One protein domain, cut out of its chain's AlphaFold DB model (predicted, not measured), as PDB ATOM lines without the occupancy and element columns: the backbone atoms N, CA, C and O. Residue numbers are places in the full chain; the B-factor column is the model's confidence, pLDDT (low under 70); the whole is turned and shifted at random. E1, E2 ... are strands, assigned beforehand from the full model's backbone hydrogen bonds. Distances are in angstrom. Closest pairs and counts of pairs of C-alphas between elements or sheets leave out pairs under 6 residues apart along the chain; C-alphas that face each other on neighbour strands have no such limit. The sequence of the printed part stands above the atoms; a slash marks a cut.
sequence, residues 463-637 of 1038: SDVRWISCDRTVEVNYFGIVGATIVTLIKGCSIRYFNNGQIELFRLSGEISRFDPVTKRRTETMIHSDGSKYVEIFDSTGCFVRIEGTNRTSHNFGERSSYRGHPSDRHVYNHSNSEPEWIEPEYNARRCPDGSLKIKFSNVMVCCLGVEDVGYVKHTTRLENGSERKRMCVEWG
ATOM      1  N   SER A 463     124.546 -12.535  71.639       86.75
ATOM      2  CA  SER A 463     123.440 -13.010  70.788       86.75
ATOM      3  C   SER A 463     122.981 -12.053  69.676       86.75
ATOM      4  O   SER A 463     121.919 -12.290  69.082       86.75
ATOM      5  N   ASP A 464     123.760 -11.028  69.338       93.81
ATOM      6  CA  ASP A 464     123.579 -10.271  68.097       93.81
ATOM      7  C   ASP A 464     124.096 -11.073  66.889       93.81
ATOM      8  O   ASP A 464     124.834 -12.057  67.023       93.81
ATOM      9  N   VAL A 465     123.665 -10.676  65.693       94.62
ATOM     10  CA  VAL A 465     124.008 -11.318  64.417       94.62
ATOM     11  C   VAL A 465     124.174 -10.251  63.335       94.62
ATOM     12  O   VAL A 465     123.357  -9.338  63.251       94.62
ATOM     13  N   ARG A 466     125.174 -10.389  62.463       96.19
ATOM     14  CA  ARG A 466     125.343  -9.571  61.250       96.19
ATOM     15  C   ARG A 466     125.459 -10.485  60.037       96.19
ATOM     16  O   ARG A 466     126.221 -11.442  60.060       96.19
ATOM     17  N   TRP A 467     124.717 -10.207  58.977       96.38
ATOM     18  CA  TRP A 467     124.800 -10.915  57.701       96.38
ATOM     19  C   TRP A 467     125.121  -9.926  56.584       96.38
ATOM     20  O   TRP A 467     124.555  -8.835  56.557       96.38
ATOM     21  N   ILE A 468     126.010 -10.307  55.671       95.25
ATOM     22  CA  ILE A 468     126.433  -9.495  54.527       95.25
ATOM     23  C   ILE A 468     126.269 -10.341  53.262       95.25
ATOM     24  O   ILE A 468     126.773 -11.465  53.200       95.25
ATOM     25  N   SER A 469     125.564  -9.818  52.257       94.12
ATOM     26  CA  SER A 469     125.402 -10.494  50.967       94.12
ATOM     27  C   SER A 469     126.743 -10.688  50.247       94.12
ATOM     28  O   SER A 469     127.699  -9.945  50.463       94.12
ATOM     29  N   CYS A 470     126.823 -11.673  49.351       92.44
ATOM     30  CA  CYS A 470     128.042 -11.976  48.591       92.44
ATOM     31  C   CYS A 470     128.495 -10.831  47.665       92.44
ATOM     32  O   CYS A 470     129.687 -10.651  47.442       92.44
ATOM     33  N   ASP A 471     127.551 -10.022  47.180       91.50
ATOM     34  CA  ASP A 471     127.799  -8.779  46.436       91.50
ATOM     35  C   ASP A 471     127.977  -7.543  47.348       91.50
ATOM     36  O   ASP A 471     128.121  -6.424  46.862       91.50
ATOM     37  N   ARG A 472     127.916  -7.736  48.675       92.50
ATOM     38  CA  ARG A 472     127.895  -6.724  49.747       92.50
ATOM     39  C   ARG A 472     126.813  -5.639  49.624       92.50
ATOM     40  O   ARG A 472     126.809  -4.700  50.416       92.50
ATOM     41  N   THR A 473     125.866  -5.759  48.688       92.31
ATOM     42  CA  THR A 473     124.801  -4.764  48.458       92.31
ATOM     43  C   THR A 473     123.786  -4.662  49.593       92.31
ATOM     44  O   THR A 473     123.167  -3.605  49.752       92.31
ATOM     45  N   VAL A 474     123.626  -5.735  50.377       94.12
ATOM     46  CA  VAL A 474     122.687  -5.842  51.494       94.12
ATOM     47  C   VAL A 474     123.427  -6.295  52.749       94.12
ATOM     48  O   VAL A 474     124.024  -7.371  52.788       94.12
ATOM     49  N   GLU A 475     123.301  -5.509  53.810       95.44
ATOM     50  CA  GLU A 475     123.708  -5.872  55.161       95.44
ATOM     51  C   GLU A 475     122.468  -6.019  56.053       95.44
ATOM     52  O   GLU A 475     121.519  -5.241  55.955       95.44
ATOM     53  N   VAL A 476     122.455  -7.016  56.936       96.25
ATOM     54  CA  VAL A 476     121.374  -7.252  57.899       96.25
ATOM     55  C   VAL A 476     121.972  -7.437  59.288       96.25
ATOM     56  O   VAL A 476     122.561  -8.473  59.587       96.25
ATOM     57  N   ASN A 477     121.796  -6.436  60.149       96.50
ATOM     58  CA  ASN A 477     122.154  -6.493  61.563       96.50
ATOM     59  C   ASN A 477     120.925  -6.857  62.392       96.50
ATOM     60  O   ASN A 477     119.861  -6.263  62.230       96.50
ATOM     61  N   TYR A 478     121.064  -7.800  63.309       96.00
ATOM     62  CA  TYR A 478     120.027  -8.218  64.236       96.00
ATOM     63  C   TYR A 478     120.550  -8.124  65.669       96.00
ATOM     64  O   TYR A 478     121.560  -8.733  66.018       96.00
ATOM     65  N   PHE A 479     119.821  -7.380  66.495       94.69
ATOM     66  CA  PHE A 479     120.166  -7.086  67.880       94.69
ATOM     67  C   PHE A 479     119.331  -7.977  68.804       94.69
ATOM     68  O   PHE A 479     118.142  -7.727  69.026       94.69
ATOM     69  N   GLY A 480     119.941  -9.042  69.324       87.50
ATOM     70  CA  GLY A 480     119.280 -10.134  70.039       87.50
ATOM     71  C   GLY A 480     118.767  -9.772  71.428       87.50
ATOM     72  O   GLY A 480     117.845 -10.422  71.925       87.50
ATOM     73  N   ILE A 481     119.320  -8.723  72.041       85.31
ATOM     74  CA  ILE A 481     118.833  -8.165  73.313       85.31
ATOM     75  C   ILE A 481     117.639  -7.226  73.073       85.31
ATOM     76  O   ILE A 481     116.666  -7.251  73.825       85.31
ATOM     77  N   VAL A 482     117.688  -6.420  72.007       89.25
ATOM     78  CA  VAL A 482     116.655  -5.418  71.675       89.25
ATOM     79  C   VAL A 482     115.438  -6.054  70.991       89.25
ATOM     80  O   VAL A 482     114.315  -5.575  71.145       89.25
ATOM     81  N   GLY A 483     115.641  -7.137  70.235       89.75
ATOM     82  CA  GLY A 483     114.611  -7.722  69.379       89.75
ATOM     83  C   GLY A 483     114.316  -6.848  68.158       89.75
ATOM     84  O   GLY A 483     113.152  -6.566  67.856       89.75
ATOM     85  N   ALA A 484     115.372  -6.376  67.493       94.19
ATOM     86  CA  ALA A 484     115.296  -5.519  66.314       94.19
ATOM     87  C   ALA A 484     116.222  -6.025  65.200       94.19
ATOM     88  O   ALA A 484     117.327  -6.487  65.467       94.19
ATOM     89  N   THR A 485     115.780  -5.906  63.950       96.25
ATOM     90  CA  THR A 485     116.588  -6.132  62.746       96.25
ATOM     91  C   THR A 485     116.696  -4.826  61.965       96.25
ATOM     92  O   THR A 485     115.682  -4.179  61.712       96.25
ATOM     93  N   ILE A 486     117.903  -4.450  61.560       96.50
ATOM     94  CA  ILE A 486     118.195  -3.328  60.670       96.50
ATOM     95  C   ILE A 486     118.794  -3.902  59.387       96.50
ATOM     96  O   ILE A 486     119.893  -4.451  59.399       96.50
ATOM     97  N   VAL A 487     118.066  -3.762  58.284       96.62
ATOM     98  CA  VAL A 487     118.587  -3.977  56.933       96.62
ATOM     99  C   VAL A 487     119.168  -2.654  56.444       96.62
ATOM    100  O   VAL A 487     118.498  -1.625  56.537       96.62
ATOM    101  N   THR A 488     120.376  -2.676  55.899       95.56
ATOM    102  CA  THR A 488     121.041  -1.528  55.274       95.56
ATOM    103  C   THR A 488     121.427  -1.906  53.849       95.56
ATOM    104  O   THR A 488     121.924  -3.004  53.604       95.56
ATOM    105  N   LEU A 489     121.185  -1.004  52.903       93.50
ATOM    106  CA  LEU A 489     121.577  -1.148  51.503       93.50
ATOM    107  C   LEU A 489     122.760  -0.223  51.203       93.50
ATOM    108  O   LEU A 489     122.836   0.863  51.778       93.50
ATOM    109  N   ILE A 490     123.645  -0.598  50.268       84.06
ATOM    110  CA  ILE A 490     124.798   0.244  49.857       84.06
ATOM    111  C   ILE A 490     124.373   1.681  49.509       84.06
ATOM    112  O   ILE A 490     125.069   2.636  49.834       84.06
ATOM    113  N   LYS A 491     123.191   1.854  48.910       81.50
ATOM    114  CA  LYS A 491     122.609   3.161  48.571       81.50
ATOM    115  C   LYS A 491     121.938   3.875  49.761       81.50
ATOM    116  O   LYS A 491     120.988   4.628  49.579       81.50
ATOM    117  N   GLY A 492     122.378   3.606  50.989       81.69
ATOM    118  CA  GLY A 492     121.988   4.300  52.224       81.69
ATOM    119  C   GLY A 492     120.526   4.157  52.678       81.69
ATOM    120  O   GLY A 492     120.172   4.653  53.746       81.69
ATOM    121  N   CYS A 493     119.674   3.462  51.923       91.00
ATOM    122  CA  CYS A 493     118.352   3.042  52.379       91.00
ATOM    123  C   CYS A 493     118.480   2.070  53.569       91.00
ATOM    124  O   CYS A 493     119.236   1.097  53.502       91.00
ATOM    125  N   SER A 494     117.714   2.297  54.640       95.44
ATOM    126  CA  SER A 494     117.712   1.439  55.832       95.44
ATOM    127  C   SER A 494     116.293   1.076  56.272       95.44
ATOM    128  O   SER A 494     115.441   1.946  56.440       95.44
ATOM    129  N   ILE A 495     116.039  -0.217  56.476       97.06
ATOM    130  CA  ILE A 495     114.745  -0.767  56.897       97.06
ATOM    131  C   ILE A 495     114.918  -1.373  58.288       97.06
ATOM    132  O   ILE A 495     115.584  -2.395  58.452       97.06
ATOM    133  N   ARG A 496     114.298  -0.763  59.298       97.12
ATOM    134  CA  ARG A 496     114.260  -1.267  60.673       97.12
ATOM    135  C   ARG A 496     112.951  -2.009  60.915       97.12
ATOM    136  O   ARG A 496     111.869  -1.499  60.630       97.12
ATOM    137  N   TYR A 497     113.059  -3.208  61.470       96.62
ATOM    138  CA  TYR A 497     111.953  -4.054  61.895       96.62
ATOM    139  C   TYR A 497     112.131  -4.404  63.367       96.62
ATOM    140  O   TYR A 497     113.200  -4.857  63.774       96.62
ATOM    141  N   PHE A 498     111.082  -4.244  64.160       94.62
ATOM    142  CA  PHE A 498     111.086  -4.579  65.580       94.62
ATOM    143  C   PHE A 498     110.129  -5.748  65.840       94.62
ATOM    144  O   PHE A 498     109.051  -5.814  65.250       94.62
ATOM    145  N   ASN A 499     110.457  -6.629  66.788       90.00
ATOM    146  CA  ASN A 499     109.652  -7.815  67.127       90.00
ATOM    147  C   ASN A 499     108.242  -7.502  67.681       90.00
ATOM    148  O   ASN A 499     107.435  -8.404  67.893       90.00
ATOM    149  N   ASN A 500     107.904  -6.232  67.923       90.50
ATOM    150  CA  ASN A 500     106.524  -5.807  68.185       90.50
ATOM    151  C   ASN A 500     105.663  -5.716  66.897       90.50
ATOM    152  O   ASN A 500     104.444  -5.591  67.009       90.50
ATOM    153  N   GLY A 501     106.275  -5.788  65.706       92.19
ATOM    154  CA  GLY A 501     105.662  -5.607  64.385       92.19
ATOM    155  C   GLY A 501     105.780  -4.187  63.801       92.19
ATOM    156  O   GLY A 501     105.091  -3.890  62.821       92.19
ATOM    157  N   GLN A 502     106.578  -3.305  64.418       95.25
ATOM    158  CA  GLN A 502     106.867  -1.942  63.955       95.25
ATOM    159  C   GLN A 502     107.897  -1.966  62.832       95.25
ATOM    160  O   GLN A 502     108.863  -2.729  62.870       95.25
ATOM    161  N   ILE A 503     107.666  -1.114  61.835       97.25
ATOM    162  CA  ILE A 503     108.486  -1.004  60.629       97.25
ATOM    163  C   ILE A 503     108.855   0.464  60.443       97.25
ATOM    164  O   ILE A 503     107.983   1.327  60.548       97.25
ATOM    165  N   GLU A 504     110.117   0.745  60.144       97.38
ATOM    166  CA  GLU A 504     110.616   2.077  59.799       97.38
ATOM    167  C   GLU A 504     111.526   1.966  58.574       97.38
ATOM    168  O   GLU A 504     112.460   1.169  58.568       97.38
ATOM    169  N   LEU A 505     111.252   2.746  57.532       96.62
ATOM    170  CA  LEU A 505     112.027   2.800  56.298       96.62
ATOM    171  C   LEU A 505     112.607   4.209  56.168       96.62
ATOM    172  O   LEU A 505     111.855   5.171  56.014       96.62
ATOM    173  N   PHE A 506     113.930   4.314  56.245       95.12
ATOM    174  CA  PHE A 506     114.706   5.543  56.105       95.12
ATOM    175  C   PHE A 506     115.344   5.577  54.713       95.12
ATOM    176  O   PHE A 506     115.933   4.585  54.276       95.12
ATOM    177  N   ARG A 507     115.237   6.714  54.021       91.31
ATOM    178  CA  ARG A 507     115.798   6.942  52.679       91.31
ATOM    179  C   ARG A 507     116.893   8.011  52.739       91.31
ATOM    180  O   ARG A 507     116.811   8.905  53.579       91.31
ATOM    181  N   LEU A 508     117.871   7.971  51.826       87.56
ATOM    182  CA  LEU A 508     118.947   8.983  51.762       87.56
ATOM    183  C   LEU A 508     118.446  10.421  51.565       87.56
ATOM    184  O   LEU A 508     119.110  11.359  51.988       87.56
ATOM    185  N   SER A 509     117.264  10.597  50.976       86.62
ATOM    186  CA  SER A 509     116.576  11.889  50.872       86.62
ATOM    187  C   SER A 509     116.219  12.517  52.226       86.62
ATOM    188  O   SER A 509     115.922  13.705  52.282       86.62
ATOM    189  N   GLY A 510     116.218  11.745  53.320       89.00
ATOM    190  CA  GLY A 510     115.693  12.155  54.626       89.00
ATOM    191  C   GLY A 510     114.198  11.867  54.811       89.00
ATOM    192  O   GLY A 510     113.618  12.257  55.824       89.00
ATOM    193  N   GLU A 511     113.568  11.182  53.854       92.88
ATOM    194  CA  GLU A 511     112.170  10.745  53.923       92.88
ATOM    195  C   GLU A 511     112.029   9.452  54.736       92.88
ATOM    196  O   GLU A 511     112.850   8.534  54.628       92.88
ATOM    197  N   ILE A 512     110.957   9.355  55.527       95.12
ATOM    198  CA  ILE A 512     110.755   8.278  56.505       95.12
ATOM    199  C   ILE A 512     109.333   7.724  56.391       95.12
ATOM    200  O   ILE A 512     108.366   8.445  56.622       95.12
ATOM    201  N   SER A 513     109.194   6.427  56.117       95.94
ATOM    202  CA  SER A 513     107.916   5.706  56.236       95.94
ATOM    203  C   SER A 513     107.917   4.868  57.520       95.94
ATOM    204  O   SER A 513     108.779   4.014  57.695       95.94
ATOM    205  N   ARG A 514     106.952   5.069  58.422       97.00
ATOM    206  CA  ARG A 514     106.810   4.339  59.696       97.00
ATOM    207  C   ARG A 514     105.443   3.668  59.792       97.00
ATOM    208  O   ARG A 514     104.424   4.301  59.531       97.00
ATOM    209  N   PHE A 515     105.400   2.410  60.221       96.75
ATOM    210  CA  PHE A 515     104.165   1.680  60.505       96.75
ATOM    211  C   PHE A 515     104.126   1.219  61.964       96.75
ATOM    212  O   PHE A 515     105.011   0.490  62.416       96.75
ATOM    213  N   ASP A 516     103.071   1.609  62.678       95.44
ATOM    214  CA  ASP A 516     102.787   1.176  64.048       95.44
ATOM    215  C   ASP A 516     101.758   0.022  64.040       95.44
ATOM    216  O   ASP A 516     100.617   0.216  63.610       95.44
ATOM    217  N   PRO A 517     102.113  -1.182  64.529       92.88
ATOM    218  CA  PRO A 517     101.234  -2.351  64.549       92.88
ATOM    219  C   PRO A 517     100.125  -2.274  65.605       92.88
ATOM    220  O   PRO A 517      99.144  -3.011  65.491       92.88
ATOM    221  N   VAL A 518     100.269  -1.422  66.625       91.69
ATOM    222  CA  VAL A 518      99.308  -1.267  67.724       91.69
ATOM    223  C   VAL A 518      98.173  -0.348  67.290       91.69
ATOM    224  O   VAL A 518      97.010  -0.740  67.363       91.69
ATOM    225  N   THR A 519      98.497   0.845  66.779       93.50
ATOM    226  CA  THR A 519      97.488   1.777  66.244       93.50
ATOM    227  C   THR A 519      97.057   1.455  64.810       93.50
ATOM    228  O   THR A 519      96.058   2.001  64.347       93.50
ATOM    229  N   LYS A 520      97.784   0.567  64.110       93.44
ATOM    230  CA  LYS A 520      97.627   0.263  62.674       93.44
ATOM    231  C   LYS A 520      97.728   1.511  61.787       93.44
ATOM    232  O   LYS A 520      97.044   1.602  60.770       93.44
ATOM    233  N   ARG A 521      98.561   2.479  62.183       93.94
ATOM    234  CA  ARG A 521      98.796   3.724  61.438       93.94
ATOM    235  C   ARG A 521     100.078   3.646  60.619       93.94
ATOM    236  O   ARG A 521     101.093   3.134  61.094       93.94
ATOM    237  N   ARG A 522     100.038   4.214  59.413       94.94
ATOM    238  CA  ARG A 522     101.202   4.453  58.546       94.94
ATOM    239  C   ARG A 522     101.470   5.957  58.538       94.94
ATOM    240  O   ARG A 522     100.621   6.713  58.089       94.94
ATOM    241  N   THR A 523     102.613   6.386  59.057       95.81
ATOM    242  CA  THR A 523     103.068   7.785  59.025       95.81
ATOM    243  C   THR A 523     104.182   7.906  58.000       95.81
ATOM    244  O   THR A 523     105.158   7.166  58.090       95.81
ATOM    245  N   GLU A 524     104.053   8.806  57.033       94.69
ATOM    246  CA  GLU A 524     105.056   9.011  55.987       94.69
ATOM    247  C   GLU A 524     105.488  10.478  55.973       94.69
ATOM    248  O   GLU A 524     104.709  11.358  55.610       94.69
ATOM    249  N   THR A 525     106.722  10.729  56.413       94.69
ATOM    250  CA  THR A 525     107.394  12.027  56.324       94.69
ATOM    251  C   THR A 525     108.071  12.111  54.967       94.69
ATOM    252  O   THR A 525     108.989  11.338  54.677       94.69
ATOM    253  N   MET A 526     107.609  13.045  54.151       92.19
ATOM    254  CA  MET A 526     107.938  13.187  52.740       92.19
ATOM    255  C   MET A 526     108.534  14.574  52.472       92.19
ATOM    256  O   MET A 526     108.328  15.507  53.252       92.19
ATOM    257  N   ILE A 527     109.274  14.703  51.370       90.88
ATOM    258  CA  ILE A 527     109.943  15.947  50.975       90.88
ATOM    259  C   ILE A 527     109.426  16.389  49.600       90.88
ATOM    260  O   ILE A 527     109.292  15.579  48.681       90.88
ATOM    261  N   HIS A 528     109.086  17.669  49.476       88.06
ATOM    262  CA  HIS A 528     108.715  18.310  48.216       88.06
ATOM    263  C   HIS A 528     109.955  18.670  47.381       88.06
ATOM    264  O   HIS A 528     111.084  18.678  47.868       88.06
ATOM    265  N   SER A 529     109.753  19.003  46.104       85.50
ATOM    266  CA  SER A 529     110.827  19.404  45.181       85.50
ATOM    267  C   SER A 529     111.545  20.708  45.559       85.50
ATOM    268  O   SER A 529     112.616  20.976  45.027       85.50
ATOM    269  N   ASP A 530     110.977  21.504  46.466       89.38
ATOM    270  CA  ASP A 530     111.578  22.705  47.065       89.38
ATOM    271  C   ASP A 530     112.346  22.415  48.377       89.38
ATOM    272  O   ASP A 530     112.905  23.324  48.986       89.38
ATOM    273  N   GLY A 531     112.374  21.156  48.831       89.06
ATOM    274  CA  GLY A 531     112.976  20.738  50.100       89.06
ATOM    275  C   GLY A 531     112.063  20.865  51.328       89.06
ATOM    276  O   GLY A 531     112.456  20.430  52.416       89.06
ATOM    277  N   SER A 532     110.847  21.406  51.187       92.00
ATOM    278  CA  SER A 532     109.879  21.498  52.285       92.00
ATOM    279  C   SER A 532     109.360  20.114  52.705       92.00
ATOM    280  O   SER A 532     109.387  19.147  51.938       92.00
ATOM    281  N   LYS A 533     108.930  19.987  53.967       93.56
ATOM    282  CA  LYS A 533     108.563  18.704  54.591       93.56
ATOM    283  C   LYS A 533     107.083  18.649  54.943       93.56
ATOM    284  O   LYS A 533     106.575  19.532  55.632       93.56
ATOM    285  N   TYR A 534     106.442  17.550  54.561       94.44
ATOM    286  CA  TYR A 534     105.068  17.224  54.937       94.44
ATOM    287  C   TYR A 534     104.985  15.828  55.558       94.44
ATOM    288  O   TYR A 534     105.849  14.973  55.343       94.44
ATOM    289  N   VAL A 535     103.942  15.591  56.352       96.19
ATOM    290  CA  VAL A 535     103.701  14.311  57.031       96.19
ATOM    291  C   VAL A 535     102.291  13.826  56.720       96.19
ATOM    292  O   VAL A 535     101.318  14.500  57.050       96.19
ATOM    293  N   GLU A 536     102.169  12.640  56.125       95.25
ATOM    294  CA  GLU A 536     100.886  11.970  55.886       95.25
ATOM    295  C   GLU A 536     100.672  10.838  56.903       95.25
ATOM    296  O   GLU A 536     101.410   9.852  56.924       95.25
ATOM    297  N   ILE A 537      99.650  10.968  57.751       95.88
ATOM    298  CA  ILE A 537      99.269   9.985  58.774       95.88
ATOM    299  C   ILE A 537      98.007   9.257  58.308       95.88
ATOM    300  O   ILE A 537      96.897   9.765  58.464       95.88
ATOM    301  N   PHE A 538      98.181   8.060  57.752       93.81
ATOM    302  CA  PHE A 538      97.112   7.152  57.335       93.81
ATOM    303  C   PHE A 538      96.640   6.295  58.512       93.81
ATOM    304  O   PHE A 538      97.459   5.789  59.289       93.81
ATOM    305  N   ASP A 539      95.331   6.073  58.610       91.62
ATOM    306  CA  ASP A 539      94.723   5.166  59.584       91.62
ATOM    307  C   ASP A 539      94.175   3.866  58.962       91.62
ATOM    308  O   ASP A 539      94.175   3.654  57.749       91.62
ATOM    309  N   SER A 540      93.693   2.963  59.820       88.50
ATOM    310  CA  SER A 540      93.162   1.664  59.401       88.50
ATOM    311  C   SER A 540      91.802   1.716  58.686       88.50
ATOM    312  O   SER A 540      91.344   0.680  58.201       88.50
ATOM    313  N   THR A 541      91.135   2.870  58.620       89.06
ATOM    314  CA  THR A 541      89.882   3.065  57.864       89.06
ATOM    315  C   THR A 541      90.141   3.433  56.403       89.06
ATOM    316  O   THR A 541      89.320   3.108  55.547       89.06
ATOM    317  N   GLY A 542      91.320   3.988  56.101       83.88
ATOM    318  CA  GLY A 542      91.679   4.510  54.780       83.88
ATOM    319  C   GLY A 542      91.610   6.037  54.701       83.88
ATOM    320  O   GLY A 542      91.842   6.606  53.638       83.88
ATOM    321  N   CYS A 543      91.324   6.723  55.806       90.38
ATOM    322  CA  CYS A 543      91.512   8.166  55.912       90.38
ATOM    323  C   CYS A 543      92.997   8.492  56.151       90.38
ATOM    324  O   CYS A 543      93.735   7.700  56.748       90.38
ATOM    325  N   PHE A 544      93.440   9.673  55.718       93.75
ATOM    326  CA  PHE A 544      94.734  10.224  56.116       93.75
ATOM    327  C   PHE A 544      94.674  11.718  56.411       93.75
ATOM    328  O   PHE A 544      93.919  12.472  55.799       93.75
ATOM    329  N   VAL A 545      95.509  12.140  57.356       95.38
ATOM    330  CA  VAL A 545      95.757  13.551  57.656       95.38
ATOM    331  C   VAL A 545      97.106  13.933  57.069       95.38
ATOM    332  O   VAL A 545      98.105  13.299  57.403       95.38
ATOM    333  N   ARG A 546      97.148  14.978  56.241       95.81
ATOM    334  CA  ARG A 546      98.397  15.638  55.852       95.81
ATOM    335  C   ARG A 546      98.643  16.835  56.769       95.81
ATOM    336  O   ARG A 546      97.726  17.620  57.019       95.81
ATOM    337  N   ILE A 547      99.876  16.966  57.246       96.25
ATOM    338  CA  ILE A 547     100.380  18.107  58.016       96.25
ATOM    339  C   ILE A 547     101.544  18.721  57.233       96.25
ATOM    340  O   ILE A 547     102.465  18.001  56.850       96.25
ATOM    341  N   GLU A 548     101.484  20.024  56.975       95.31
ATOM    342  CA  GLU A 548     102.406  20.760  56.102       95.31
ATOM    343  C   GLU A 548     102.599  22.170  56.690       95.31
ATOM    344  O   GLU A 548     101.722  23.030  56.601       95.31
ATOM    345  N   GLY A 549     103.699  22.374  57.423       92.12
ATOM    346  CA  GLY A 549     103.828  23.517  58.337       92.12
ATOM    347  C   GLY A 549     102.730  23.503  59.411       92.12
ATOM    348  O   GLY A 549     102.517  22.491  60.080       92.12
ATOM    349  N   THR A 550     102.008  24.616  59.557       91.88
ATOM    350  CA  THR A 550     100.808  24.727  60.409       91.88
ATOM    351  C   THR A 550      99.535  24.187  59.743       91.88
ATOM    352  O   THR A 550      98.545  23.936  60.434       91.88
ATOM    353  N   ASN A 551      99.535  23.973  58.422       94.56
ATOM    354  CA  ASN A 551      98.352  23.528  57.694       94.56
ATOM    355  C   ASN A 551      98.076  22.044  57.948       94.56
ATOM    356  O   ASN A 551      98.954  21.189  57.820       94.56
ATOM    357  N   ARG A 552      96.816  21.723  58.258       96.25
ATOM    358  CA  ARG A 552      96.349  20.356  58.497       96.25
ATOM    359  C   ARG A 552      95.122  20.062  57.645       96.25
ATOM    360  O   ARG A 552      94.050  20.603  57.894       96.25
ATOM    361  N   THR A 553      95.261  19.161  56.676       95.38
ATOM    362  CA  THR A 553      94.167  18.725  55.795       95.38
ATOM    363  C   THR A 553      93.844  17.247  56.015       95.38
ATOM    364  O   THR A 553      94.694  16.474  56.457       95.38
ATOM    365  N   SER A 554      92.596  16.848  55.760       93.38
ATOM    366  CA  SER A 554      92.111  15.479  55.976       93.38
ATOM    367  C   SER A 554      91.458  14.954  54.705       93.38
ATOM    368  O   SER A 554      90.602  15.622  54.131       93.38
ATOM    369  N   HIS A 555      91.847  13.752  54.291       90.25
ATOM    370  CA  HIS A 555      91.537  13.183  52.980       90.25
ATOM    371  C   HIS A 555      91.101  11.721  53.107       90.25
ATOM    372  O   HIS A 555      91.610  10.978  53.950       90.25
ATOM    373  N   ASN A 556      90.197  11.278  52.234       86.00
ATOM    374  CA  ASN A 556      89.807   9.872  52.127       86.00
ATOM    375  C   ASN A 556      90.614   9.211  51.004       86.00
ATOM    376  O   ASN A 556      90.451   9.568  49.837       86.00
ATOM    377  N   PHE A 557      91.469   8.241  51.329       78.06
ATOM    378  CA  PHE A 557      92.297   7.554  50.341       78.06
ATOM    379  C   PHE A 557      91.485   6.466  49.619       78.06
ATOM    380  O   PHE A 557      91.441   5.310  50.037       78.06
ATOM    381  N   GLY A 558      90.799   6.855  48.539       67.94
ATOM    382  CA  GLY A 558      89.990   5.943  47.720       67.94
ATOM    383  C   GLY A 558      90.801   5.004  46.814       67.94
ATOM    384  O   GLY A 558      90.277   3.992  46.347       67.94
ATOM    385  N   GLU A 559      92.070   5.324  46.565       73.06
ATOM    386  CA  GLU A 559      92.966   4.530  45.723       73.06
ATOM    387  C   GLU A 559      93.659   3.398  46.502       73.06
ATOM    388  O   GLU A 559      93.585   3.300  47.726       73.06
ATOM    389  N   ARG A 560      94.353   2.504  45.787       78.38
ATOM    390  CA  ARG A 560      95.153   1.423  46.402       78.38
ATOM    391  C   ARG A 560      96.657   1.654  46.355       78.38
ATOM    392  O   ARG A 560      97.389   0.896  46.978       78.38
ATOM    393  N   SER A 561      97.115   2.666  45.632       81.94
ATOM    394  CA  SER A 561      98.527   2.911  45.344       81.94
ATOM    395  C   SER A 561      98.821   4.395  45.484       81.94
ATOM    396  O   SER A 561      98.376   5.180  44.658       81.94
ATOM    397  N   SER A 562      99.567   4.790  46.515       81.69
ATOM    398  CA  SER A 562     100.024   6.174  46.661       81.69
ATOM    399  C   SER A 562     101.400   6.319  46.016       81.69
ATOM    400  O   SER A 562     102.370   5.785  46.559       81.69
ATOM    401  N   TYR A 563     101.492   7.026  44.886       81.50
ATOM    402  CA  TYR A 563     102.778   7.458  44.325       81.50
ATOM    403  C   TYR A 563     103.494   8.422  45.282       81.50
ATOM    404  O   TYR A 563     102.874   9.071  46.133       81.50
ATOM    405  N   ARG A 564     104.827   8.471  45.183       81.25
ATOM    406  CA  ARG A 564     105.688   9.153  46.158       81.25
ATOM    407  C   ARG A 564     106.729  10.077  45.520       81.25
ATOM    408  O   ARG A 564     107.754  10.338  46.134       81.25
ATOM    409  N   GLY A 565     106.476  10.607  44.324       69.62
ATOM    410  CA  GLY A 565     107.423  11.490  43.631       69.62
ATOM    411  C   GLY A 565     108.618  10.729  43.053       69.62
ATOM    412  O   GLY A 565     108.503   9.545  42.764       69.62
ATOM    413  N   HIS A 566     109.750  11.409  42.852       61.28
ATOM    414  CA  HIS A 566     110.909  10.845  42.153       61.28
ATOM    415  C   HIS A 566     111.642   9.757  42.979       61.28
ATOM    416  O   HIS A 566     111.823   9.945  44.184       61.28
ATOM    417  N   PRO A 567     112.133   8.661  42.362       69.31
ATOM    418  CA  PRO A 567     111.918   8.251  40.968       69.31
ATOM    419  C   PRO A 567     110.476   7.783  40.729       69.31
ATOM    420  O   PRO A 567     109.857   7.238  41.636       69.31
ATOM    421  N   SER A 568     109.963   7.974  39.507       70.38
ATOM    422  CA  SER A 568     108.561   7.737  39.089       70.38
ATOM    423  C   SER A 568     107.924   6.454  39.620       70.38
ATOM    424  O   SER A 568     106.741   6.423  39.958       70.38
ATOM    425  N   ASP A 569     108.724   5.400  39.697       78.75
ATOM    426  CA  ASP A 569     108.299   4.040  39.999       78.75
ATOM    427  C   ASP A 569     108.037   3.844  41.506       78.75
ATOM    428  O   ASP A 569     107.501   2.813  41.921       78.75
ATOM    429  N   ARG A 570     108.390   4.836  42.338       87.81
ATOM    430  CA  ARG A 570     108.257   4.812  43.794       87.81
ATOM    431  C   ARG A 570     106.808   5.010  44.231       87.81
ATOM    432  O   ARG A 570     106.234   6.100  44.126       87.81
ATOM    433  N   HIS A 571     106.221   3.960  44.795       90.88
ATOM    434  CA  HIS A 571     104.847   3.982  45.289       90.88
ATOM    435  C   HIS A 571     104.633   3.024  46.466       90.88
ATOM    436  O   HIS A 571     105.423   2.116  46.717       90.88
ATOM    437  N   VAL A 572     103.540   3.224  47.205       92.44
ATOM    438  CA  VAL A 572     103.127   2.329  48.295       92.44
ATOM    439  C   VAL A 572     101.773   1.722  47.958       92.44
ATOM    440  O   VAL A 572     100.774   2.440  47.866       92.44
ATOM    441  N   TYR A 573     101.737   0.404  47.775       93.38
ATOM    442  CA  TYR A 573     100.528  -0.349  47.458       93.38
ATOM    443  C   TYR A 573      99.894  -0.925  48.731       93.38
ATOM    444  O   TYR A 573     100.523  -1.675  49.473       93.38
ATOM    445  N   ASN A 574      98.626  -0.615  48.986       91.31
ATOM    446  CA  ASN A 574      97.877  -1.115  50.135       91.31
ATOM    447  C   ASN A 574      97.025  -2.330  49.719       91.31
ATOM    448  O   ASN A 574      95.975  -2.183  49.091       91.31
ATOM    449  N   HIS A 575      97.441  -3.543  50.110       89.44
ATOM    450  CA  HIS A 575      96.610  -4.758  49.958       89.44
ATOM    451  C   HIS A 575      95.388  -4.707  50.878       89.44
ATOM    452  O   HIS A 575      94.289  -5.125  50.515       89.44
ATOM    453  N   SER A 576      95.604  -4.148  52.066       87.38
ATOM    454  CA  SER A 576      94.608  -3.653  53.006       87.38
ATOM    455  C   SER A 576      95.211  -2.454  53.744       87.38
ATOM    456  O   SER A 576      96.426  -2.247  53.701       87.38
ATOM    457  N   ASN A 577      94.402  -1.695  54.484       84.19
ATOM    458  CA  ASN A 577      94.874  -0.548  55.276       84.19
ATOM    459  C   ASN A 577      95.885  -0.936  56.385       84.19
ATOM    460  O   ASN A 577      96.473  -0.072  57.024       84.19
ATOM    461  N   SER A 578      96.099  -2.238  56.622       87.19
ATOM    462  CA  SER A 578      97.107  -2.792  57.539       87.19
ATOM    463  C   SER A 578      98.193  -3.641  56.853       87.19
ATOM    464  O   SER A 578      99.028  -4.240  57.535       87.19
ATOM    465  N   GLU A 579      98.191  -3.702  55.520       92.62
ATOM    466  CA  GLU A 579      99.151  -4.439  54.682       92.62
ATOM    467  C   GLU A 579      99.717  -3.531  53.570       92.62
ATOM    468  O   GLU A 579      99.426  -3.745  52.384       92.62
ATOM    469  N   PRO A 580     100.500  -2.495  53.932       94.94
ATOM    470  CA  PRO A 580     101.279  -1.731  52.967       94.94
ATOM    471  C   PRO A 580     102.408  -2.576  52.357       94.94
ATOM    472  O   PRO A 580     103.023  -3.425  53.011       94.94
ATOM    473  N   GLU A 581     102.693  -2.294  51.094       96.31
ATOM    474  CA  GLU A 581     103.815  -2.791  50.310       96.31
ATOM    475  C   GLU A 581     104.540  -1.575  49.720       96.31
ATOM    476  O   GLU A 581     104.037  -0.926  48.804       96.31
ATOM    477  N   TRP A 582     105.687  -1.220  50.303       95.50
ATOM    478  CA  TRP A 582     106.547  -0.142  49.812       95.50
ATOM    479  C   TRP A 582     107.356  -0.665  48.629       95.50
ATOM    480  O   TRP A 582     108.070  -1.661  48.764       95.50
ATOM    481  N   ILE A 583     107.212  -0.020  47.473       94.00
ATOM    482  CA  ILE A 583     107.863  -0.398  46.222       94.00
ATOM    483  C   ILE A 583     108.844   0.717  45.863       94.00
ATOM    484  O   ILE A 583     108.454   1.828  45.507       94.00
ATOM    485  N   GLU A 584     110.126   0.392  45.996       91.56
ATOM    486  CA  GLU A 584     111.284   1.217  45.667       91.56
ATOM    487  C   GLU A 584     112.083   0.518  44.541       91.56
ATOM    488  O   GLU A 584     111.960  -0.701  44.377       91.56
ATOM    489  N   PRO A 585     112.957   1.217  43.791       89.12
ATOM    490  CA  PRO A 585     113.743   0.595  42.714       89.12
ATOM    491  C   PRO A 585     114.674  -0.539  43.180       89.12
ATOM    492  O   PRO A 585     114.981  -1.457  42.423       89.12
ATOM    493  N   GLU A 586     115.139  -0.475  44.429       89.56
ATOM    494  CA  GLU A 586     116.056  -1.455  45.031       89.56
ATOM    495  C   GLU A 586     115.340  -2.622  45.717       89.56
ATOM    496  O   GLU A 586     115.893  -3.722  45.819       89.56
ATOM    497  N   TYR A 587     114.126  -2.391  46.225       93.12
ATOM    498  CA  TYR A 587     113.403  -3.368  47.025       93.12
ATOM    499  C   TYR A 587     111.885  -3.167  47.005       93.12
ATOM    500  O   TYR A 587     111.361  -2.058  46.983       93.12
ATOM    501  N   ASN A 588     111.168  -4.279  47.130       94.69
ATOM    502  CA  ASN A 588     109.777  -4.309  47.562       94.69
ATOM    503  C   ASN A 588     109.756  -4.806  49.016       94.69
ATOM    504  O   ASN A 588     110.246  -5.900  49.298       94.69
ATOM    505  N   ALA A 589     109.206  -4.008  49.931       96.44
ATOM    506  CA  ALA A 589     109.014  -4.359  51.334       96.44
ATOM    507  C   ALA A 589     107.514  -4.459  51.641       96.44
ATOM    508  O   ALA A 589     106.817  -3.451  51.748       96.44
ATOM    509  N   ARG A 590     107.010  -5.683  51.811       96.12
ATOM    510  CA  ARG A 590     105.600  -5.971  52.086       96.12
ATOM    511  C   ARG A 590     105.360  -6.365  53.536       96.12
ATOM    512  O   ARG A 590     105.917  -7.357  54.013       96.12
ATOM    513  N   ARG A 591     104.424  -5.681  54.199       95.31
ATOM    514  CA  ARG A 591     103.841  -6.146  55.462       95.31
ATOM    515  C   ARG A 591     102.791  -7.232  55.205       95.31
ATOM    516  O   ARG A 591     101.883  -7.065  54.391       95.31
ATOM    517  N   CYS A 592     102.903  -8.345  55.919       94.00
ATOM    518  CA  CYS A 592     101.988  -9.482  55.841       94.00
ATOM    519  C   CYS A 592     100.828  -9.376  56.862       94.00
ATOM    520  O   CYS A 592     100.955  -8.667  57.867       94.00
ATOM    521  N   PRO A 593      99.715 -10.120  56.671       89.81
ATOM    522  CA  PRO A 593      98.589 -10.149  57.615       89.81
ATOM    523  C   PRO A 593      98.952 -10.578  59.045       89.81
ATOM    524  O   PRO A 593      98.302 -10.156  59.998       89.81
ATOM    525  N   ASP A 594      99.978 -11.420  59.194       89.31
ATOM    526  CA  ASP A 594     100.503 -11.902  60.479       89.31
ATOM    527  C   ASP A 594     101.408 -10.878  61.195       89.31
ATOM    528  O   ASP A 594     101.749 -11.069  62.358       89.31
ATOM    529  N   GLY A 595     101.766  -9.776  60.527       89.75
ATOM    530  CA  GLY A 595     102.694  -8.759  61.023       89.75
ATOM    531  C   GLY A 595     104.169  -9.016  60.710       89.75
ATOM    532  O   GLY A 595     105.013  -8.217  61.121       89.75
ATOM    533  N   SER A 596     104.495 -10.080  59.971       93.00
ATOM    534  CA  SER A 596     105.828 -10.246  59.391       93.00
ATOM    535  C   SER A 596     106.090  -9.208  58.294       93.00
ATOM    536  O   SER A 596     105.164  -8.694  57.656       93.00
ATOM    537  N   LEU A 597     107.365  -8.889  58.074       96.06
ATOM    538  CA  LEU A 597     107.835  -8.070  56.962       96.06
ATOM    539  C   LEU A 597     108.612  -8.956  55.987       96.06
ATOM    540  O   LEU A 597     109.537  -9.669  56.374       96.06
ATOM    541  N   LYS A 598     108.242  -8.905  54.709       96.25
ATOM    542  CA  LYS A 598     108.926  -9.608  53.626       96.25
ATOM    543  C   LYS A 598     109.551  -8.594  52.681       96.25
ATOM    544  O   LYS A 598     108.836  -7.798  52.084       96.25
ATOM    545  N   ILE A 599     110.865  -8.664  52.515       95.88
ATOM    546  CA  ILE A 599     111.646  -7.772  51.661       95.88
ATOM    547  C   ILE A 599     112.186  -8.595  50.487       95.88
ATOM    548  O   ILE A 599     112.885  -9.589  50.688       95.88
ATOM    549  N   LYS A 600     111.842  -8.214  49.256       94.50
ATOM    550  CA  LYS A 600     112.435  -8.739  48.021       94.50
ATOM    551  C   LYS A 600     113.353  -7.663  47.448       94.50
ATOM    552  O   LYS A 600     112.865  -6.598  47.085       94.50
ATOM    553  N   PHE A 601     114.639  -7.964  47.323       91.88
ATOM    554  CA  PHE A 601     115.622  -7.070  46.709       91.88
ATOM    555  C   PHE A 601     115.678  -7.270  45.186       91.88
ATOM    556  O   PHE A 601     115.243  -8.310  44.674       91.88
ATOM    557  N   SER A 602     116.248  -6.301  44.464       81.19
ATOM    558  CA  SER A 602     116.523  -6.381  43.020       81.19
ATOM    559  C   SER A 602     117.274  -7.661  42.637       81.19
ATOM    560  O   SER A 602     116.870  -8.366  41.712       81.19
ATOM    561  N   ASN A 603     118.299  -8.021  43.415       71.19
ATOM    562  CA  ASN A 603     119.261  -9.095  43.129       71.19
ATOM    563  C   ASN A 603     118.707 -10.496  43.489       71.19
ATOM    564  O   ASN A 603     119.414 -11.374  43.974       71.19
ATOM    565  N   VAL A 604     117.399 -10.696  43.290       65.00
ATOM    566  CA  VAL A 604     116.621 -11.939  43.487       65.00
ATOM    567  C   VAL A 604     116.690 -12.571  44.897       65.00
ATOM    568  O   VAL A 604     116.208 -13.686  45.130       65.00
ATOM    569  N   MET A 605     117.222 -11.844  45.878       79.31
ATOM    570  CA  MET A 605     117.227 -12.225  47.291       79.31
ATOM    571  C   MET A 605     115.892 -11.886  47.975       79.31
ATOM    572  O   MET A 605     115.244 -10.884  47.664       79.31
ATOM    573  N   VAL A 606     115.482 -12.720  48.934       87.56
ATOM    574  CA  VAL A 606     114.288 -12.506  49.767       87.56
ATOM    575  C   VAL A 606     114.657 -12.628  51.243       87.56
ATOM    576  O   VAL A 606     115.000 -13.715  51.707       87.56
ATOM    577  N   CYS A 607     114.529 -11.530  51.983       91.31
ATOM    578  CA  CYS A 607     114.595 -11.502  53.440       91.31
ATOM    579  C   CYS A 607     113.174 -11.544  54.028       91.31
ATOM    580  O   CYS A 607     112.263 -10.882  53.527       91.31
ATOM    581  N   CYS A 608     112.970 -12.322  55.088       93.00
ATOM    582  CA  CYS A 608     111.709 -12.386  55.826       93.00
ATOM    583  C   CYS A 608     111.977 -12.192  57.319       93.00
ATOM    584  O   CYS A 608     112.824 -12.886  57.877       93.00
ATOM    585  N   LEU A 609     111.218 -11.300  57.953       92.06
ATOM    586  CA  LEU A 609     111.345 -10.902  59.353       92.06
ATOM    587  C   LEU A 609     110.010 -11.174  60.062       92.06
ATOM    588  O   LEU A 609     108.993 -10.559  59.741       92.06
ATOM    589  N   GLY A 610     109.989 -12.160  60.956       86.19
ATOM    590  CA  GLY A 610     108.794 -12.639  61.651       86.19
ATOM    591  C   GLY A 610     108.619 -12.049  63.051       86.19
ATOM    592  O   GLY A 610     109.589 -11.767  63.748       86.19
ATOM    593  N   VAL A 611     107.360 -11.943  63.489       73.81
ATOM    594  CA  VAL A 611     106.977 -11.350  64.790       73.81
ATOM    595  C   VAL A 611     107.474 -12.175  65.989       73.81
ATOM    596  O   VAL A 611     107.669 -11.642  67.076       73.81
ATOM    597  N   GLU A 612     107.714 -13.478  65.807       74.69
ATOM    598  CA  GLU A 612     108.200 -14.389  66.857       74.69
ATOM    599  C   GLU A 612     109.735 -14.441  66.973       74.69
ATOM    600  O   GLU A 612     110.284 -15.472  67.356       74.69
ATOM    601  N   ASP A 613     110.433 -13.348  66.646       82.62
ATOM    602  CA  ASP A 613     111.900 -13.268  66.706       82.62
ATOM    603  C   ASP A 613     112.580 -14.355  65.845       82.62
ATOM    604  O   ASP A 613     113.366 -15.187  66.309       82.62
ATOM    605  N   VAL A 614     112.211 -14.364  64.559       85.38
ATOM    606  CA  VAL A 614     112.787 -15.227  63.516       85.38
ATOM    607  C   VAL A 614     113.016 -14.396  62.262       85.38
ATOM    608  O   VAL A 614     112.055 -13.930  61.649       85.38
ATOM    609  N   GLY A 615     114.270 -14.264  61.843       90.62
ATOM    610  CA  GLY A 615     114.628 -13.733  60.530       90.62
ATOM    611  C   GLY A 615     115.282 -14.802  59.657       90.62
ATOM    612  O   GLY A 615     115.894 -15.738  60.171       90.62
ATOM    613  N   TYR A 616     115.141 -14.696  58.335       93.56
ATOM    614  CA  TYR A 616     115.895 -15.525  57.391       93.56
ATOM    615  C   TYR A 616     116.121 -14.832  56.045       93.56
ATOM    616  O   TYR A 616     115.313 -14.004  55.615       93.56
ATOM    617  N   VAL A 617     117.181 -15.236  55.337       93.81
ATOM    618  CA  VAL A 617     117.451 -14.850  53.940       93.81
ATOM    619  C   VAL A 617     117.414 -16.081  53.035       93.81
ATOM    620  O   VAL A 617     117.984 -17.127  53.347       93.81
ATOM    621  N   LYS A 618     116.753 -15.946  51.880       93.81
ATOM    622  CA  LYS A 618     116.721 -16.939  50.798       93.81
ATOM    623  C   LYS A 618     117.259 -16.341  49.505       93.81
ATOM    624  O   LYS A 618     116.782 -15.300  49.055       93.81
ATOM    625  N   HIS A 619     118.204 -17.042  48.887       90.50
ATOM    626  CA  HIS A 619     118.706 -16.730  47.551       90.50
ATOM    627  C   HIS A 619     117.826 -17.437  46.521       90.50
ATOM    628  O   HIS A 619     117.500 -18.618  46.686       90.50
ATOM    629  N   THR A 620     117.442 -16.730  45.460       85.81
ATOM    630  CA  THR A 620     116.677 -17.299  44.344       85.81
ATOM    631  C   THR A 620     117.547 -17.317  43.095       85.81
ATOM    632  O   THR A 620     117.629 -16.330  42.374       85.81
ATOM    633  N   THR A 621     118.199 -18.441  42.819       82.38
ATOM    634  CA  THR A 621     118.958 -18.615  41.577       82.38
ATOM    635  C   THR A 621     117.984 -18.944  40.449       82.38
ATOM    636  O   THR A 621     117.245 -19.927  40.542       82.38
ATOM    637  N   ARG A 622     117.975 -18.149  39.376       80.19
ATOM    638  CA  ARG A 622     117.280 -18.519  38.137       80.19
ATOM    639  C   ARG A 622     118.156 -19.514  37.378       80.19
ATOM    640  O   ARG A 622     119.308 -19.214  37.095       80.19
ATOM    641  N   LEU A 623     117.622 -20.698  37.106       82.81
ATOM    642  CA  LEU A 623     118.270 -21.725  36.295       82.81
ATOM    643  C   LEU A 623     118.041 -21.441  34.802       82.81
ATOM    644  O   LEU A 623     117.091 -20.747  34.436       82.81
ATOM    645  N   GLU A 624     118.883 -22.017  33.945       86.62
ATOM    646  CA  GLU A 624     118.864 -21.834  32.482       86.62
ATOM    647  C   GLU A 624     117.516 -22.210  31.852       86.62
ATOM    648  O   GLU A 624     116.997 -21.496  30.998       86.62
ATOM    649  N   ASN A 625     116.865 -23.255  32.373       87.56
ATOM    650  CA  ASN A 625     115.500 -23.660  32.010       87.56
ATOM    651  C   ASN A 625     114.396 -22.670  32.466       87.56
ATOM    652  O   ASN A 625     113.210 -23.002  32.461       87.56
ATOM    653  N   GLY A 626     114.775 -21.476  32.924       85.12
ATOM    654  CA  GLY A 626     113.901 -20.403  33.381       85.12
ATOM    655  C   GLY A 626     113.351 -20.558  34.801       85.12
ATOM    656  O   GLY A 626     112.740 -19.607  35.293       85.12
ATOM    657  N   SER A 627     113.548 -21.701  35.468       84.62
ATOM    658  CA  SER A 627     112.965 -21.977  36.790       84.62
ATOM    659  C   SER A 627     113.740 -21.344  37.955       84.62
ATOM    660  O   SER A 627     114.951 -21.145  37.898       84.62
ATOM    661  N   GLU A 628     113.039 -21.015  39.044       83.69
ATOM    662  CA  GLU A 628     113.624 -20.398  40.243       83.69
ATOM    663  C   GLU A 628     114.002 -21.450  41.307       83.69
ATOM    664  O   GLU A 628     113.134 -21.957  42.025       83.69
ATOM    665  N   ARG A 629     115.300 -21.727  41.495       83.00
ATOM    666  CA  ARG A 629     115.799 -22.539  42.618       83.00
ATOM    667  C   ARG A 629     116.026 -21.659  43.846       83.00
ATOM    668  O   ARG A 629     116.938 -20.838  43.882       83.00
ATOM    669  N   LYS A 630     115.220 -21.870  44.888       87.12
ATOM    670  CA  LYS A 630     115.309 -21.134  46.160       87.12
ATOM    671  C   LYS A 630     116.127 -21.920  47.180       87.12
ATOM    672  O   LYS A 630     115.714 -23.007  47.580       87.12
ATOM    673  N   ARG A 631     117.271 -21.375  47.597       87.38
ATOM    674  CA  ARG A 631     118.111 -21.902  48.690       87.38
ATOM    675  C   ARG A 631     117.956 -21.018  49.929       87.38
ATOM    676  O   ARG A 631     117.786 -19.806  49.801       87.38
ATOM    677  N   MET A 632     118.008 -21.608  51.121       90.06
ATOM    678  CA  MET A 632     118.209 -20.838  52.354       90.06
ATOM    679  C   MET A 632     119.675 -20.401  52.409       90.06
ATOM    680  O   MET A 632     120.539 -21.210  52.089       90.06
ATOM    681  N   CYS A 633     119.938 -19.151  52.785       91.31
ATOM    682  CA  CYS A 633     121.290 -18.679  53.083       91.31
ATOM    683  C   CYS A 633     121.556 -18.807  54.587       91.31
ATOM    684  O   CYS A 633     122.470 -19.520  54.979       91.31
ATOM    685  N   VAL A 634     120.710 -18.184  55.419       91.44
ATOM    686  CA  VAL A 634     120.814 -18.181  56.892       91.44
ATOM    687  C   VAL A 634     119.437 -18.029  57.558       91.44
ATOM    688  O   VAL A 634     118.518 -17.468  56.952       91.44
ATOM    689  N   GLU A 635     119.302 -18.466  58.818       92.12
ATOM    690  CA  GLU A 635     118.229 -18.041  59.742       92.12
ATOM    691  C   GLU A 635     118.800 -17.560  61.089       92.12
ATOM    692  O   GLU A 635     119.844 -18.036  61.532       92.12
ATOM    693  N   TRP A 636     118.123 -16.609  61.738       92.38
ATOM    694  CA  TRP A 636     118.537 -15.992  63.005       92.38
ATOM    695  C   TRP A 636     117.345 -15.676  63.922       92.38
ATOM    696  O   TRP A 636     116.182 -15.817  63.537       92.38
ATOM    697  N   GLY A 637     117.648 -15.249  65.151       88.12
ATOM    698  CA  GLY A 637     116.674 -15.020  66.222       88.12
ATOM    699  C   GLY A 637     116.597 -16.175  67.227       88.12
ATOM    700  O   GLY A 637     117.123 -17.267  66.998       88.12
TER     701      GLY A 637
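Overview. This is residues 463 to 637 of the 1038 residues of an uncharacterized protein of Angiostrongylus costaricensis (UniProt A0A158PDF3). Two long, twisted sheets make a sandwich, two sheets partly face to face: one of ten strands, E1 to E10, and one of eight, E11 to E18. The chain zigzags across the larger sheet strand by strand, changes sheets at the link E10 to E11, and zigzags back across the smaller one, where E18, the last strand of the printed part, comes near E1; E9 and E10 reach past E11 at the other end. The printed part has 175 residues, 18 named strands in chain order E1 to E18 and no named helix; it is all strand, and both sheets are antiparallel with their strands in chain order. It is compact, with a radius of gyration of the C-alphas of 16.9 A and spans of 51 by 38 by 28 A.

Along the chain. The larger sheet holds E1 (residues 465 to 468), E2 (474 to 479), E3 (484 to 489), E4 (494 to 498), E5 (503 to 506), E6 (512 to 516), E7 (521 to 527, 19.6 A from first to last C-alpha), E8 (533 to 538), E9 (543 to 548) and E10 (551 to 556, 17.0 A). C-alpha 465 is at (124.008, -11.318, 64.417) and C-alpha 556 at (89.807, 9.872, 52.127). The smaller sheet holds E11 (561 to 563), E12 (571 to 576), E13 (579 to 583), E14 (587 to 591), E15 (597 to 601), E16 (605 to 610), E17 (614 to 622, 26.0 A) and E18 (628 to 636, 23.7 A). C-alpha 636 is at (118.537, -15.992, 63.005).

Arrangement. Each sheet is a meander, each strand the antiparallel neighbour of the one before, with E1 and E10, and E11 and E18, as edge strands. E2 and E3 are a hairpin at 163 degrees, with N 477 and O 486 2.9 A apart, within hydrogen-bond range. In the hairpin E9 and E10, N 546 and O 553 are 2.9 A apart. In the hairpin E17 and E18, at 156 degrees, N 629 and O 621 are 2.8 A apart. From edge to edge the strands' lines turn by 99 degrees in the larger sheet and by 100 degrees in the smaller. The facing parts of the sheets are 10.0 A centre to centre, their strands at 34 degrees. The closest C-alphas of E4 and E16 are those of Tyr 497 and Leu 609, 7.3 A apart. Those of E1 and E18 are Val 465 and Trp 636, also 7.3 A apart. E10 and E11 are apart.

Size, cuts and confidence. The two C-alphas farthest apart, those of Thr 550 and Asn 625, are 58.0 A apart, while those of Ser 463 and Gly 637, the first and last printed, are 8.4 A apart. The printed part has no cut and no long link; the link E11 to E12, with 7 residues, is short, and the other links are tight. The mean pLDDT of the printed part is 89.9; residues 558, 565 to 567 and 604 are under 70.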